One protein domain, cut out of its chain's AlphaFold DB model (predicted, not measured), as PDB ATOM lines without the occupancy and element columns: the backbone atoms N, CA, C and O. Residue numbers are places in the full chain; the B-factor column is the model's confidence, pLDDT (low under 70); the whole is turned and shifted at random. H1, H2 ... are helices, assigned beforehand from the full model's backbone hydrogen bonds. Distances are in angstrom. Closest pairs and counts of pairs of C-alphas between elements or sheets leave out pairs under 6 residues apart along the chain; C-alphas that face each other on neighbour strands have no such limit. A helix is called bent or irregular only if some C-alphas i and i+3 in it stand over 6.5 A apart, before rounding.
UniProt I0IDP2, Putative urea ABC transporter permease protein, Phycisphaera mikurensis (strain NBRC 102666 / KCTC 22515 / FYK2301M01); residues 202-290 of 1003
ATOM      1  N   PRO A 202     -24.225 -29.036   1.437       79.19
ATOM      2  CA  PRO A 202     -24.728 -30.409   1.492       79.19
ATOM      3  C   PRO A 202     -24.736 -31.018   2.900       79.19
ATOM      4  O   PRO A 202     -25.668 -31.744   3.243       79.19
ATOM      5  N   ALA A 203     -23.737 -30.719   3.739       76.25
ATOM      6  CA  ALA A 203     -23.644 -31.299   5.082       76.25
ATOM      7  C   ALA A 203     -24.767 -30.787   6.001       76.25
ATOM      8  O   ALA A 203     -25.315 -31.529   6.822       76.25
ATOM      9  N   GLU A 204     -25.138 -29.520   5.840       78.69
ATOM     10  CA  GLU A 204     -26.233 -28.895   6.574       78.69
ATOM     11  C   GLU A 204     -27.603 -29.351   6.053       78.69
ATOM     12  O   GLU A 204     -28.475 -29.652   6.875       78.69
ATOM     13  N   ARG A 205     -27.776 -29.531   4.729       84.69
ATOM     14  CA  ARG A 205     -28.993 -30.147   4.159       84.69
ATOM     15  C   ARG A 205     -29.207 -31.569   4.663       84.69
ATOM     16  O   ARG A 205     -30.324 -31.933   5.033       84.69
ATOM     17  N   GLU A 206     -28.146 -32.370   4.738       81.94
ATOM     18  CA  GLU A 206     -28.216 -33.737   5.263       81.94
ATOM     19  C   GLU A 206     -28.649 -33.752   6.739       81.94
ATOM     20  O   GLU A 206     -29.584 -34.469   7.115       81.94
ATOM     21  N   ARG A 207     -28.028 -32.917   7.585       81.69
ATOM     22  CA  ARG A 207     -28.394 -32.779   9.008       81.69
ATOM     23  C   ARG A 207     -29.839 -32.327   9.189       81.69
ATOM     24  O   ARG A 207     -30.554 -32.880  10.026       81.69
ATOM     25  N   ALA A 208     -30.272 -31.347   8.403       83.19
ATOM     26  CA  ALA A 208     -31.633 -30.835   8.408       83.19
ATOM     27  C   ALA A 208     -32.651 -31.907   7.985       83.19
ATOM     28  O   ALA A 208     -33.676 -32.095   8.649       83.19
ATOM     29  N   ALA A 209     -32.337 -32.697   6.953       84.44
ATOM     30  CA  ALA A 209     -33.135 -33.851   6.555       84.44
ATOM     31  C   ALA A 209     -33.234 -34.877   7.684       84.44
ATOM     32  O   ALA A 209     -34.316 -35.399   7.952       84.44
ATOM     33  N   ILE A 210     -32.148 -35.145   8.410       85.00
ATOM     34  CA  ILE A 210     -32.172 -36.068   9.549       85.00
ATOM     35  C   ILE A 210     -33.057 -35.544  10.689       85.00
ATOM     36  O   ILE A 210     -33.869 -36.302  11.231       85.00
ATOM     37  N   ASP A 211     -32.928 -34.265  11.040       83.56
ATOM     38  CA  ASP A 211     -33.664 -33.637  12.142       83.56
ATOM     39  C   ASP A 211     -35.176 -33.563  11.869       83.56
ATOM     40  O   ASP A 211     -35.977 -33.953  12.724       83.56
ATOM     41  N   THR A 212     -35.579 -33.169  10.655       83.88
ATOM     42  CA  THR A 212     -36.995 -33.155  10.228       83.88
ATOM     43  C   THR A 212     -37.634 -34.548  10.307       83.88
ATOM     44  O   THR A 212     -38.755 -34.688  10.810       83.88
ATOM     45  N   GLY A 213     -36.903 -35.595   9.904       81.38
ATOM     46  CA  GLY A 213     -37.335 -36.992  10.019       81.38
ATOM     47  C   GLY A 213     -37.485 -37.468  11.466       81.38
ATOM     48  O   GLY A 213     -38.498 -38.075  11.815       81.38
ATOM     49  N   ASN A 214     -36.520 -37.148  12.335       83.44
ATOM     50  CA  ASN A 214     -36.564 -37.508  13.759       83.44
ATOM     51  C   ASN A 214     -37.719 -36.811  14.498       83.44
ATOM     52  O   ASN A 214     -38.382 -37.423  15.338       83.44
ATOM     53  N   LYS A 215     -37.979 -35.540  14.167       82.19
ATOM     54  CA  LYS A 215     -39.088 -34.741  14.712       82.19
ATOM     55  C   LYS A 215     -40.448 -35.081  14.096       82.19
ATOM     56  O   LYS A 215     -41.465 -34.648  14.630       82.19
ATOM     57  N   ARG A 216     -40.473 -35.869  13.014       83.56
ATOM     58  CA  ARG A 216     -41.676 -36.261  12.259       83.56
ATOM     59  C   ARG A 216     -42.459 -35.050  11.736       83.56
ATOM     60  O   ARG A 216     -43.683 -35.006  11.818       83.56
ATOM     61  N   GLN A 217     -41.743 -34.047  11.229       81.62
ATOM     62  CA  GLN A 217     -42.349 -32.807  10.745       81.62
ATOM     63  C   GLN A 217     -43.047 -33.027   9.397       81.62
ATOM     64  O   GLN A 217     -42.401 -33.279   8.383       81.62
ATOM     65  N   SER A 218     -44.371 -32.884   9.375       79.69
ATOM     66  CA  SER A 218     -45.188 -33.024   8.163       79.69
ATOM     67  C   SER A 218     -44.930 -31.917   7.134       79.69
ATOM     68  O   SER A 218     -45.018 -32.152   5.933       79.69
ATOM     69  N   GLU A 219     -44.576 -30.715   7.601       81.19
ATOM     70  CA  GLU A 219     -44.293 -29.536   6.764       81.19
ATOM     71  C   GLU A 219     -43.065 -29.734   5.856       81.19
ATOM     72  O   GLU A 219     -42.976 -29.119   4.798       81.19
ATOM     73  N   ALA A 220     -42.153 -30.643   6.223       81.94
ATOM     74  CA  ALA A 220     -40.942 -30.938   5.462       81.94
ATOM     75  C   ALA A 220     -41.176 -31.882   4.267       81.94
ATOM     76  O   ALA A 220     -40.305 -32.005   3.411       81.94
ATOM     77  N   VAL A 221     -42.324 -32.569   4.190       83.56
ATOM     78  CA  VAL A 221     -42.566 -33.646   3.209       83.56
ATOM     79  C   VAL A 221     -42.368 -33.208   1.748       83.56
ATOM     80  O   VAL A 221     -41.690 -33.943   1.033       83.56
ATOM     81  N   PRO A 222     -42.883 -32.052   1.276       85.31
ATOM     82  CA  PRO A 222     -42.685 -31.623  -0.113       85.31
ATOM     83  C   PRO A 222     -41.208 -31.382  -0.455       85.31
ATOM     84  O   PRO A 222     -40.732 -31.873  -1.473       85.31
ATOM     85  N   LEU A 223     -40.481 -30.709   0.443       83.06
ATOM     86  CA  LEU A 223     -39.051 -30.424   0.292       83.06
ATOM     87  C   LEU A 223     -38.212 -31.709   0.339       83.06
ATOM     88  O   LEU A 223     -37.272 -31.870  -0.428       83.06
ATOM     89  N   LEU A 224     -38.564 -32.663   1.204       85.06
ATOM     90  CA  LEU A 224     -37.870 -33.952   1.292       85.06
ATOM     91  C   LEU A 224     -38.096 -34.835   0.056       85.06
ATOM     92  O   LEU A 224     -37.223 -35.634  -0.270       85.06
ATOM     93  N   VAL A 225     -39.245 -34.722  -0.618       87.31
ATOM     94  CA  VAL A 225     -39.491 -35.418  -1.894       87.31
ATOM     95  C   VAL A 225     -38.584 -34.852  -2.985       87.31
ATOM     96  O   VAL A 225     -37.900 -35.626  -3.648       87.31
ATOM     97  N   GLU A 226     -38.525 -33.525  -3.112       86.56
ATOM     98  CA  GLU A 226     -37.647 -32.830  -4.064       86.56
ATOM     99  C   GLU A 226     -36.172 -33.188  -3.820       86.56
ATOM    100  O   GLU A 226     -35.484 -33.680  -4.714       86.56
ATOM    101  N   LEU A 227     -35.713 -33.082  -2.569       85.88
ATOM    102  CA  LEU A 227     -34.338 -33.411  -2.188       85.88
ATOM    103  C   LEU A 227     -33.992 -34.893  -2.347       85.88
ATOM    104  O   LEU A 227     -32.833 -35.214  -2.576       85.88
ATOM    105  N   ALA A 228     -34.950 -35.813  -2.215       84.50
ATOM    106  CA  ALA A 228     -34.694 -37.241  -2.402       84.50
ATOM    107  C   ALA A 228     -34.468 -37.615  -3.879       84.50
ATOM    108  O   ALA A 228     -33.760 -38.589  -4.159       84.50
ATOM    109  N   GLU A 229     -35.054 -36.863  -4.812       87.50
ATOM    110  CA  GLU A 229     -35.017 -37.156  -6.248       87.50
ATOM    111  C   GLU A 229     -33.951 -36.333  -6.991       87.50
ATOM    112  O   GLU A 229     -33.217 -36.894  -7.812       87.50
ATOM    113  N   GLU A 230     -33.823 -35.041  -6.673       85.44
ATOM    114  CA  GLU A 230     -33.115 -34.063  -7.510       85.44
ATOM    115  C   GLU A 230     -31.773 -33.567  -6.934       85.44
ATOM    116  O   GLU A 230     -30.982 -32.982  -7.677       85.44
ATOM    117  N   ASP A 231     -31.457 -33.831  -5.656       84.62
ATOM    118  CA  ASP A 231     -30.239 -33.286  -5.034       84.62
ATOM    119  C   ASP A 231     -28.945 -33.894  -5.634       84.62
ATOM    120  O   ASP A 231     -28.854 -35.118  -5.836       84.62
ATOM    121  N   PRO A 232     -27.917 -33.069  -5.934       82.56
ATOM    122  CA  PRO A 232     -26.645 -33.538  -6.483       82.56
ATOM    123  C   PRO A 232     -25.879 -34.480  -5.543       82.56
ATOM    124  O   PRO A 232     -25.133 -35.342  -6.022       82.56
ATOM    125  N   ASP A 233     -26.049 -34.347  -4.226       83.56
ATOM    126  CA  ASP A 233     -25.338 -35.148  -3.241       83.56
ATOM    127  C   ASP A 233     -26.066 -36.469  -2.931       83.56
ATOM    128  O   ASP A 233     -27.280 -36.550  -2.725       83.56
ATOM    129  N   ALA A 234     -25.313 -37.570  -2.919       82.44
ATOM    130  CA  ALA A 234     -25.878 -38.893  -2.667       82.44
ATOM    131  C   ALA A 234     -26.255 -39.118  -1.190       82.44
ATOM    132  O   ALA A 234     -27.179 -39.892  -0.918       82.44
ATOM    133  N   GLY A 235     -25.554 -38.469  -0.255       79.00
ATOM    134  CA  GLY A 235     -25.842 -38.494   1.178       79.00
ATOM    135  C   GLY A 235     -27.140 -37.761   1.492       79.00
ATOM    136  O   GLY A 235     -28.030 -38.344   2.115       79.00
ATOM    137  N   VAL A 236     -27.318 -36.554   0.944       83.69
ATOM    138  CA  VAL A 236     -28.547 -35.756   1.111       83.69
ATOM    139  C   VAL A 236     -29.771 -36.490   0.560       83.69
ATOM    140  O   VAL A 236     -30.747 -36.669   1.292       83.69
ATOM    141  N   ARG A 237     -29.707 -37.025  -0.672       87.69
ATOM    142  CA  ARG A 237     -30.816 -37.813  -1.253       87.69
ATOM    143  C   ARG A 237     -31.216 -38.993  -0.378       87.69
ATOM    144  O   ARG A 237     -32.397 -39.281  -0.186       87.69
ATOM    145  N   ARG A 238     -30.221 -39.691   0.171       84.50
ATOM    146  CA  ARG A 238     -30.438 -40.835   1.054       84.50
ATOM    147  C   ARG A 238     -31.090 -40.412   2.369       84.50
ATOM    148  O   ARG A 238     -32.057 -41.050   2.788       84.50
ATOM    149  N   ALA A 239     -30.564 -39.374   3.015       84.81
ATOM    150  CA  ALA A 239     -31.088 -38.854   4.272       84.81
ATOM    151  C   ALA A 239     -32.526 -38.349   4.108       84.81
ATOM    152  O   ALA A 239     -33.372 -38.658   4.948       84.81
ATOM    153  N   ALA A 240     -32.818 -37.658   3.001       87.00
ATOM    154  CA  ALA A 240     -34.150 -37.183   2.652       87.00
ATOM    155  C   ALA A 240     -35.130 -38.339   2.401       87.00
ATOM    156  O   ALA A 240     -36.214 -38.360   2.986       87.00
ATOM    157  N   ALA A 241     -34.729 -39.358   1.629       88.19
ATOM    158  CA  ALA A 241     -35.544 -40.551   1.385       88.19
ATOM    159  C   ALA A 241     -35.842 -41.342   2.672       88.19
ATOM    160  O   ALA A 241     -36.959 -41.823   2.868       88.19
ATOM    161  N   GLU A 242     -34.860 -41.470   3.569       88.25
ATOM    162  CA  GLU A 242     -35.034 -42.130   4.865       88.25
ATOM    163  C   GLU A 242     -35.991 -41.345   5.769       88.25
ATOM    164  O   GLU A 242     -36.930 -41.917   6.321       88.25
ATOM    165  N   SER A 243     -35.802 -40.031   5.882       88.56
ATOM    166  CA  SER A 243     -36.656 -39.164   6.694       88.56
ATOM    167  C   SER A 243     -38.091 -39.087   6.169       88.56
ATOM    168  O   SER A 243     -39.033 -39.149   6.960       88.56
ATOM    169  N   LEU A 244     -38.281 -39.063   4.847       88.81
ATOM    170  CA  LEU A 244     -39.593 -39.158   4.208       88.81
ATOM    171  C   LEU A 244     -40.300 -40.478   4.553       88.81
ATOM    172  O   LEU A 244     -41.487 -40.481   4.893       88.81
ATOM    173  N   ALA A 245     -39.573 -41.598   4.501       86.88
ATOM    174  CA  ALA A 245     -40.112 -42.907   4.854       86.88
ATOM    175  C   ALA A 245     -40.511 -42.978   6.342       86.88
ATOM    176  O   ALA A 245     -41.573 -43.509   6.663       86.88
ATOM    177  N   LEU A 246     -39.730 -42.373   7.246       87.69
ATOM    178  CA  LEU A 246     -40.052 -42.280   8.679       87.69
ATOM    179  C   LEU A 246     -41.318 -41.451   8.953       87.69
ATOM    180  O   LEU A 246     -42.170 -41.866   9.748       87.69
ATOM    181  N   ILE A 247     -41.475 -40.300   8.291       87.69
ATOM    182  CA  ILE A 247     -42.653 -39.428   8.449       87.69
ATOM    183  C   ILE A 247     -43.917 -40.142   7.951       87.69
ATOM    184  O   ILE A 247     -44.923 -40.190   8.661       87.69
ATOM    185  N   ARG A 248     -43.857 -40.777   6.773       87.00
ATOM    186  CA  ARG A 248     -44.994 -41.518   6.200       87.00
ATOM    187  C   ARG A 248     -45.356 -42.767   7.002       87.00
ATOM    188  O   ARG A 248     -46.536 -43.015   7.232       87.00
ATOM    189  N   ALA A 249     -44.368 -43.534   7.466       84.12
ATOM    190  CA  ALA A 249     -44.605 -44.745   8.256       84.12
ATOM    191  C   ALA A 249     -45.198 -44.454   9.645       84.12
ATOM    192  O   ALA A 249     -45.923 -45.283  10.186       84.12
ATOM    193  N   SER A 250     -44.916 -43.281  10.222       82.19
ATOM    194  CA  SER A 250     -45.443 -42.869  11.533       82.19
ATOM    195  C   SER A 250     -46.829 -42.215  11.483       82.19
ATOM    196  O   SER A 250     -47.353 -41.837  12.529       82.19
ATOM    197  N   GLY A 251     -47.431 -42.078  10.296       75.44
ATOM    198  CA  GLY A 251     -48.720 -41.400  10.120       75.44
ATOM    199  C   GLY A 251     -48.635 -39.872  10.207       75.44
ATOM    200  O   GLY A 251     -49.660 -39.216  10.371       75.44
ATOM    201  N   GLY A 252     -47.430 -39.300  10.099       67.50
ATOM    202  CA  GLY A 252     -47.207 -37.852  10.104       67.50
ATOM    203  C   GLY A 252     -47.612 -37.151   8.803       67.50
ATOM    204  O   GLY A 252     -47.682 -35.931   8.779       67.50
ATOM    205  N   ASP A 253     -47.899 -37.895   7.734       72.31
ATOM    206  CA  ASP A 253     -48.407 -37.368   6.465       72.31
ATOM    207  C   ASP A 253     -49.927 -37.632   6.354       72.31
ATOM    208  O   ASP A 253     -50.327 -38.774   6.100       72.31
ATOM    209  N   PRO A 254     -50.796 -36.614   6.530       62.97
ATOM    210  CA  PRO A 254     -52.251 -36.774   6.464       62.97
ATOM    211  C   PRO A 254     -52.763 -37.186   5.076       62.97
ATOM    212  O   PRO A 254     -53.903 -37.635   4.955       62.97
ATOM    213  N   ALA A 255     -51.949 -37.010   4.028       63.78
ATOM    214  CA  ALA A 255     -52.284 -37.352   2.648       63.78
ATOM    215  C   ALA A 255     -51.839 -38.776   2.255       63.78
ATOM    216  O   ALA A 255     -52.126 -39.220   1.139       63.78
ATOM    217  N   ALA A 256     -51.161 -39.508   3.147       67.38
ATOM    218  CA  ALA A 256     -50.639 -40.836   2.849       67.38
ATOM    219  C   ALA A 256     -51.749 -41.902   2.792       67.38
ATOM    220  O   ALA A 256     -52.476 -42.160   3.750       67.38
ATOM    221  N   THR A 257     -51.845 -42.591   1.656       75.00
ATOM    222  CA  THR A 257     -52.741 -43.741   1.458       75.00
ATOM    223  C   THR A 257     -52.209 -44.962   2.233       75.00
ATOM    224  O   THR A 257     -50.991 -45.135   2.300       75.00
ATOM    225  N   PRO A 258     -53.047 -45.893   2.739       71.44
ATOM    226  CA  PRO A 258     -52.573 -47.095   3.444       71.44
ATOM    227  C   PRO A 258     -51.525 -47.931   2.682       71.44
ATOM    228  O   PRO A 258     -50.639 -48.520   3.293       71.44
ATOM    229  N   GLY A 259     -51.569 -47.940   1.343       75.38
ATOM    230  CA  GLY A 259     -50.534 -48.570   0.511       75.38
ATOM    231  C   GLY A 259     -49.183 -47.838   0.523       75.38
ATOM    232  O   GLY A 259     -48.140 -48.481   0.447       75.38
ATOM    233  N   GLN A 260     -49.180 -46.512   0.678       79.25
ATOM    234  CA  GLN A 260     -47.958 -45.707   0.806       79.25
ATOM    235  C   GLN A 260     -47.302 -45.883   2.181       79.25
ATOM    236  O   GLN A 260     -46.081 -45.807   2.275       79.25
ATOM    237  N   VAL A 261     -48.082 -46.180   3.226       80.69
ATOM    238  CA  VAL A 261     -47.554 -46.519   4.559       80.69
ATOM    239  C   VAL A 261     -46.800 -47.850   4.518       80.69
ATOM    240  O   VAL A 261     -45.682 -47.933   5.020       80.69
ATOM    241  N   VAL A 262     -47.356 -48.877   3.862       84.00
ATOM    242  CA  VAL A 262     -46.662 -50.166   3.668       84.00
ATOM    243  C   VAL A 262     -45.382 -49.978   2.849       84.00
ATOM    244  O   VAL A 262     -44.327 -50.460   3.256       84.00
ATOM    245  N   ALA A 263     -45.443 -49.216   1.753       86.25
ATOM    246  CA  ALA A 263     -44.267 -48.915   0.938       86.25
ATOM    247  C   ALA A 263     -43.189 -48.151   1.728       86.25
ATOM    248  O   ALA A 263     -42.008 -48.458   1.597       86.25
ATOM    249  N   ALA A 264     -43.578 -47.204   2.586       86.19
ATOM    250  CA  ALA A 264     -42.651 -46.480   3.453       86.19
ATOM    251  C   ALA A 264     -41.980 -47.411   4.477       86.19
ATOM    252  O   ALA A 264     -40.772 -47.338   4.679       86.19
ATOM    253  N   VAL A 265     -42.729 -48.342   5.075       87.50
ATOM    254  CA  VAL A 265     -42.195 -49.359   5.997       87.50
ATOM    255  C   VAL A 265     -41.189 -50.286   5.299       87.50
ATOM    256  O   VAL A 265     -40.101 -50.534   5.825       87.50
ATOM    257  N   GLU A 266     -41.501 -50.751   4.090       89.12
ATOM    258  CA  GLU A 266     -40.566 -51.531   3.268       89.12
ATOM    259  C   GLU A 266     -39.336 -50.701   2.869       89.12
ATOM    260  O   GLU A 266     -38.205 -51.199   2.875       89.12
ATOM    261  N   GLN A 267     -39.525 -49.412   2.585       89.06
ATOM    262  CA  GLN A 267     -38.448 -48.483   2.271       89.06
ATOM    263  C   GLN A 267     -37.490 -48.300   3.459       89.06
ATOM    264  O   GLN A 267     -36.278 -48.353   3.266       89.06
ATOM    265  N   ILE A 268     -37.986 -48.199   4.699       87.44
ATOM    266  CA  ILE A 268     -37.145 -48.164   5.914       87.44
ATOM    267  C   ILE A 268     -36.280 -49.436   6.010       87.44
ATOM    268  O   ILE A 268     -35.080 -49.355   6.293       87.44
ATOM    269  N   GLY A 269     -36.862 -50.607   5.720       86.06
ATOM    270  CA  GLY A 269     -36.151 -51.891   5.706       86.06
ATOM    271  C   GLY A 269     -35.078 -51.989   4.617       86.06
ATOM    272  O   GLY A 269     -33.951 -52.415   4.884       86.06
ATOM    273  N   THR A 270     -35.391 -51.556   3.394       89.12
ATOM    274  CA  THR A 270     -34.454 -51.567   2.252       89.12
ATOM    275  C   THR A 270     -33.326 -50.546   2.398       89.12
ATOM    276  O   THR A 270     -32.176 -50.872   2.098       89.12
ATOM    277  N   LEU A 271     -33.622 -49.356   2.932       86.25
ATOM    278  CA  LEU A 271     -32.635 -48.331   3.289       86.25
ATOM    279  C   LEU A 271     -31.792 -48.720   4.510       86.25
ATOM    280  O   LEU A 271     -30.763 -48.086   4.764       86.25
ATOM    281  N   LYS A 272     -32.200 -49.775   5.232       88.25
ATOM    282  CA  LYS A 272     -31.553 -50.294   6.444       88.25
ATOM    283  C   LYS A 272     -31.426 -49.220   7.526       88.25
ATOM    284  O   LYS A 272     -30.388 -49.091   8.168       88.25
ATOM    285  N   SER A 273     -32.479 -48.427   7.689       86.12
ATOM    286  CA  SER A 273     -32.512 -47.300   8.617       86.12
ATOM    287  C   SER A 273     -32.474 -47.774  10.070       86.12
ATOM    288  O   SER A 273     -33.422 -48.390  10.553       86.12
ATOM    289  N   ILE A 274     -31.398 -47.446  10.791       85.31
ATOM    290  CA  ILE A 274     -31.304 -47.691  12.241       85.31
ATOM    291  C   ILE A 274     -32.296 -46.790  12.997       85.31
ATOM    292  O   ILE A 274     -32.897 -47.220  13.979       85.31
ATOM    293  N   ARG A 275     -32.521 -45.562  12.502       85.62
ATOM    294  CA  ARG A 275     -33.447 -44.570  13.081       85.62
ATOM    295  C   ARG A 275     -34.893 -45.072  13.123       85.62
ATOM    296  O   ARG A 275     -35.635 -44.734  14.041       85.62
ATOM    297  N   GLY A 276     -35.284 -45.892  12.146       83.12
ATOM    298  CA  GLY A 276     -36.628 -46.452  12.039       83.12
ATOM    299  C   GLY A 276     -36.893 -47.702  12.870       83.12
ATOM    300  O   GLY A 276     -38.052 -48.089  12.966       83.12
ATOM    301  N   LEU A 277     -35.883 -48.336  13.478       87.19
ATOM    302  CA  LEU A 277     -36.056 -49.641  14.130       87.19
ATOM    303  C   LEU A 277     -37.099 -49.613  15.263       87.19
ATOM    304  O   LEU A 277     -38.003 -50.437  15.260       87.19
ATOM    305  N   ASP A 278     -37.036 -48.623  16.161       87.38
ATOM    306  CA  ASP A 278     -38.017 -48.466  17.253       87.38
ATOM    307  C   ASP A 278     -39.444 -48.249  16.719       87.38
ATOM    308  O   ASP A 278     -40.406 -48.777  17.271       87.38
ATOM    309  N   LEU A 279     -39.596 -47.528  15.602       86.62
ATOM    310  CA  LEU A 279     -40.893 -47.364  14.944       86.62
ATOM    311  C   LEU A 279     -41.387 -48.688  14.343       86.62
ATOM    312  O   LEU A 279     -42.558 -49.027  14.507       86.62
ATOM    313  N   LEU A 280     -40.513 -49.436  13.666       88.38
ATOM    314  CA  LEU A 280     -40.846 -50.734  13.078       88.38
ATOM    315  C   LEU A 280     -41.249 -51.754  14.151       88.38
ATOM    316  O   LEU A 280     -42.247 -52.449  13.970       88.38
ATOM    317  N   ASP A 281     -40.533 -51.804  15.275       88.94
ATOM    318  CA  ASP A 281     -40.850 -52.694  16.398       88.94
ATOM    319  C   ASP A 281     -42.203 -52.338  17.032       88.94
ATOM    320  O   ASP A 281     -43.011 -53.227  17.312       88.94
ATOM    321  N   ARG A 282     -42.507 -51.041  17.183       87.56
ATOM    322  CA  ARG A 282     -43.825 -50.577  17.652       87.56
ATOM    323  C   ARG A 282     -44.945 -50.956  16.685       87.56
ATOM    324  O   ARG A 282     -45.941 -51.514  17.128       87.56
ATOM    325  N   LEU A 283     -44.776 -50.716  15.382       86.62
ATOM    326  CA  LEU A 283     -45.767 -51.072  14.352       86.62
ATOM    327  C   LEU A 283     -45.957 -52.591  14.212       86.62
ATOM    328  O   LEU A 283     -47.042 -53.051  13.859       86.62
ATOM    329  N   ALA A 284     -44.917 -53.381  14.484       87.00
ATOM    330  CA  ALA A 284     -44.996 -54.837  14.511       87.00
ATOM    331  C   ALA A 284     -45.745 -55.365  15.751       87.00
ATOM    332  O   ALA A 284     -46.397 -56.408  15.667       87.00
ATOM    333  N   ALA A 285     -45.664 -54.657  16.882       87.25
ATOM    334  CA  ALA A 285     -46.349 -54.996  18.132       87.25
ATOM    335  C   ALA A 285     -47.781 -54.436  18.231       87.25
ATOM    336  O   ALA A 285     -48.560 -54.913  19.054       87.25
ATOM    337  N   ASP A 286     -48.132 -53.444  17.411       84.56
ATOM    338  CA  ASP A 286     -49.433 -52.782  17.435       84.56
ATOM    339  C   ASP A 286     -50.564 -53.703  16.936       84.56
ATOM    340  O   ASP A 286     -50.600 -54.129  15.772       84.56
ATOM    341  N   GLU A 287     -51.506 -54.017  17.831       77.12
ATOM    342  CA  GLU A 287     -52.671 -54.850  17.533       77.12
ATOM    343  C   GLU A 287     -53.730 -54.131  16.682       77.12
ATOM    344  O   GLU A 287     -54.467 -54.811  15.960       77.12
ATOM    345  N   GLU A 288     -53.766 -52.794  16.698       74.38
ATOM    346  CA  GLU A 288     -54.719 -51.959  15.952       74.38
ATOM    347  C   GLU A 288     -54.285 -51.734  14.491       74.38
ATOM    348  O   GLU A 288     -55.108 -51.433  13.621       74.38
ATOM    349  N   ALA A 289     -53.002 -51.946  14.184       73.69
ATOM    350  CA  ALA A 289     -52.458 -51.816  12.835       73.69
ATOM    351  C   ALA A 289     -52.941 -52.931  11.886       73.69
ATOM    352  O   ALA A 289     -53.085 -54.099  12.269       73.69
ATOM    353  N   THR A 290     -53.126 -52.589  10.600       81.94
ATOM    354  CA  THR A 290     -53.533 -53.561   9.568       81.94
ATOM    355  C   THR A 290     -52.543 -54.738   9.462       81.94
ATOM    356  O   THR A 290     -51.328 -54.530   9.558       81.94
TER     357      THR A 290
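Overview. This is residues 202 to 290 of the 1003 residues of the protein "Putative urea ABC transporter permease protein" of Phycisphaera mikurensis (strain NBRC 102666 / KCTC 22515 / FYK2301M01) (UniProt I0IDP2). Helix H3 runs through the middle of a five-helix domain, with H1 and H2 packed on it as an up-and-down bundle of three, each helix running against the one before it. H4 folds back across the later part of H3, and the short H5 sits at one end, where residues 284 to 289 stick out. The printed part has 89 residues, with named helices H1 to H5 in chain order and no named strand, and its class is all helix. It is compact, with a radius of gyration of the C-alphas of 12.5 A, yet elongated, spanning 40 by 25 by 20 A.

Along the chain. H1, residues 202 to 215, begins at C-alpha 202 (-24.728, -30.409, 1.492) and is 20.0 A long. H2, residues 218 to 230, is 19.8 A long and irregular: C-alphas 219 and 222 are 7.4 A apart. H3, residues 234 to 249, is 22.5 A long. H4, residues 258 to 271, is 20.0 A long. H5, residues 277 to 285, is 12.3 A long and ends at C-alpha 285 (-46.349, -54.996, 18.132).

Arrangement. The hub is H3. H1 touches it at a shallow tilt of 11 degrees, the same way; their closest C-alphas, of Gly 213 and Ser 243, are 4.0 A apart. H2 and H3 form a helical hairpin, closest at the C-alphas of Ala 228 and Arg 237, 4.1 A. H3 touches H4 with residues 242 to 249 alone, in a second helical hairpin at a steep tilt of 40 degrees; the closest C-alphas, of Ala 245 and Ala 264, are 4.6 A apart. H4 and H5 are close but not clearly touching, at 7.3 A between the C-alphas of Val 265 and Leu 280. In H1, H3, H4 and H5 every O i to N i+4 pair is within hydrogen-bond range; in H2, 7 of 9 are.

Size, cuts and confidence. The C-alphas of Pro 232 and Glu 287, the two farthest apart, are 41.3 A apart. The printed part has no cut and no long link. Mean pLDDT of the printed part is 83.0; residues 252 and 254 to 256 are under 70.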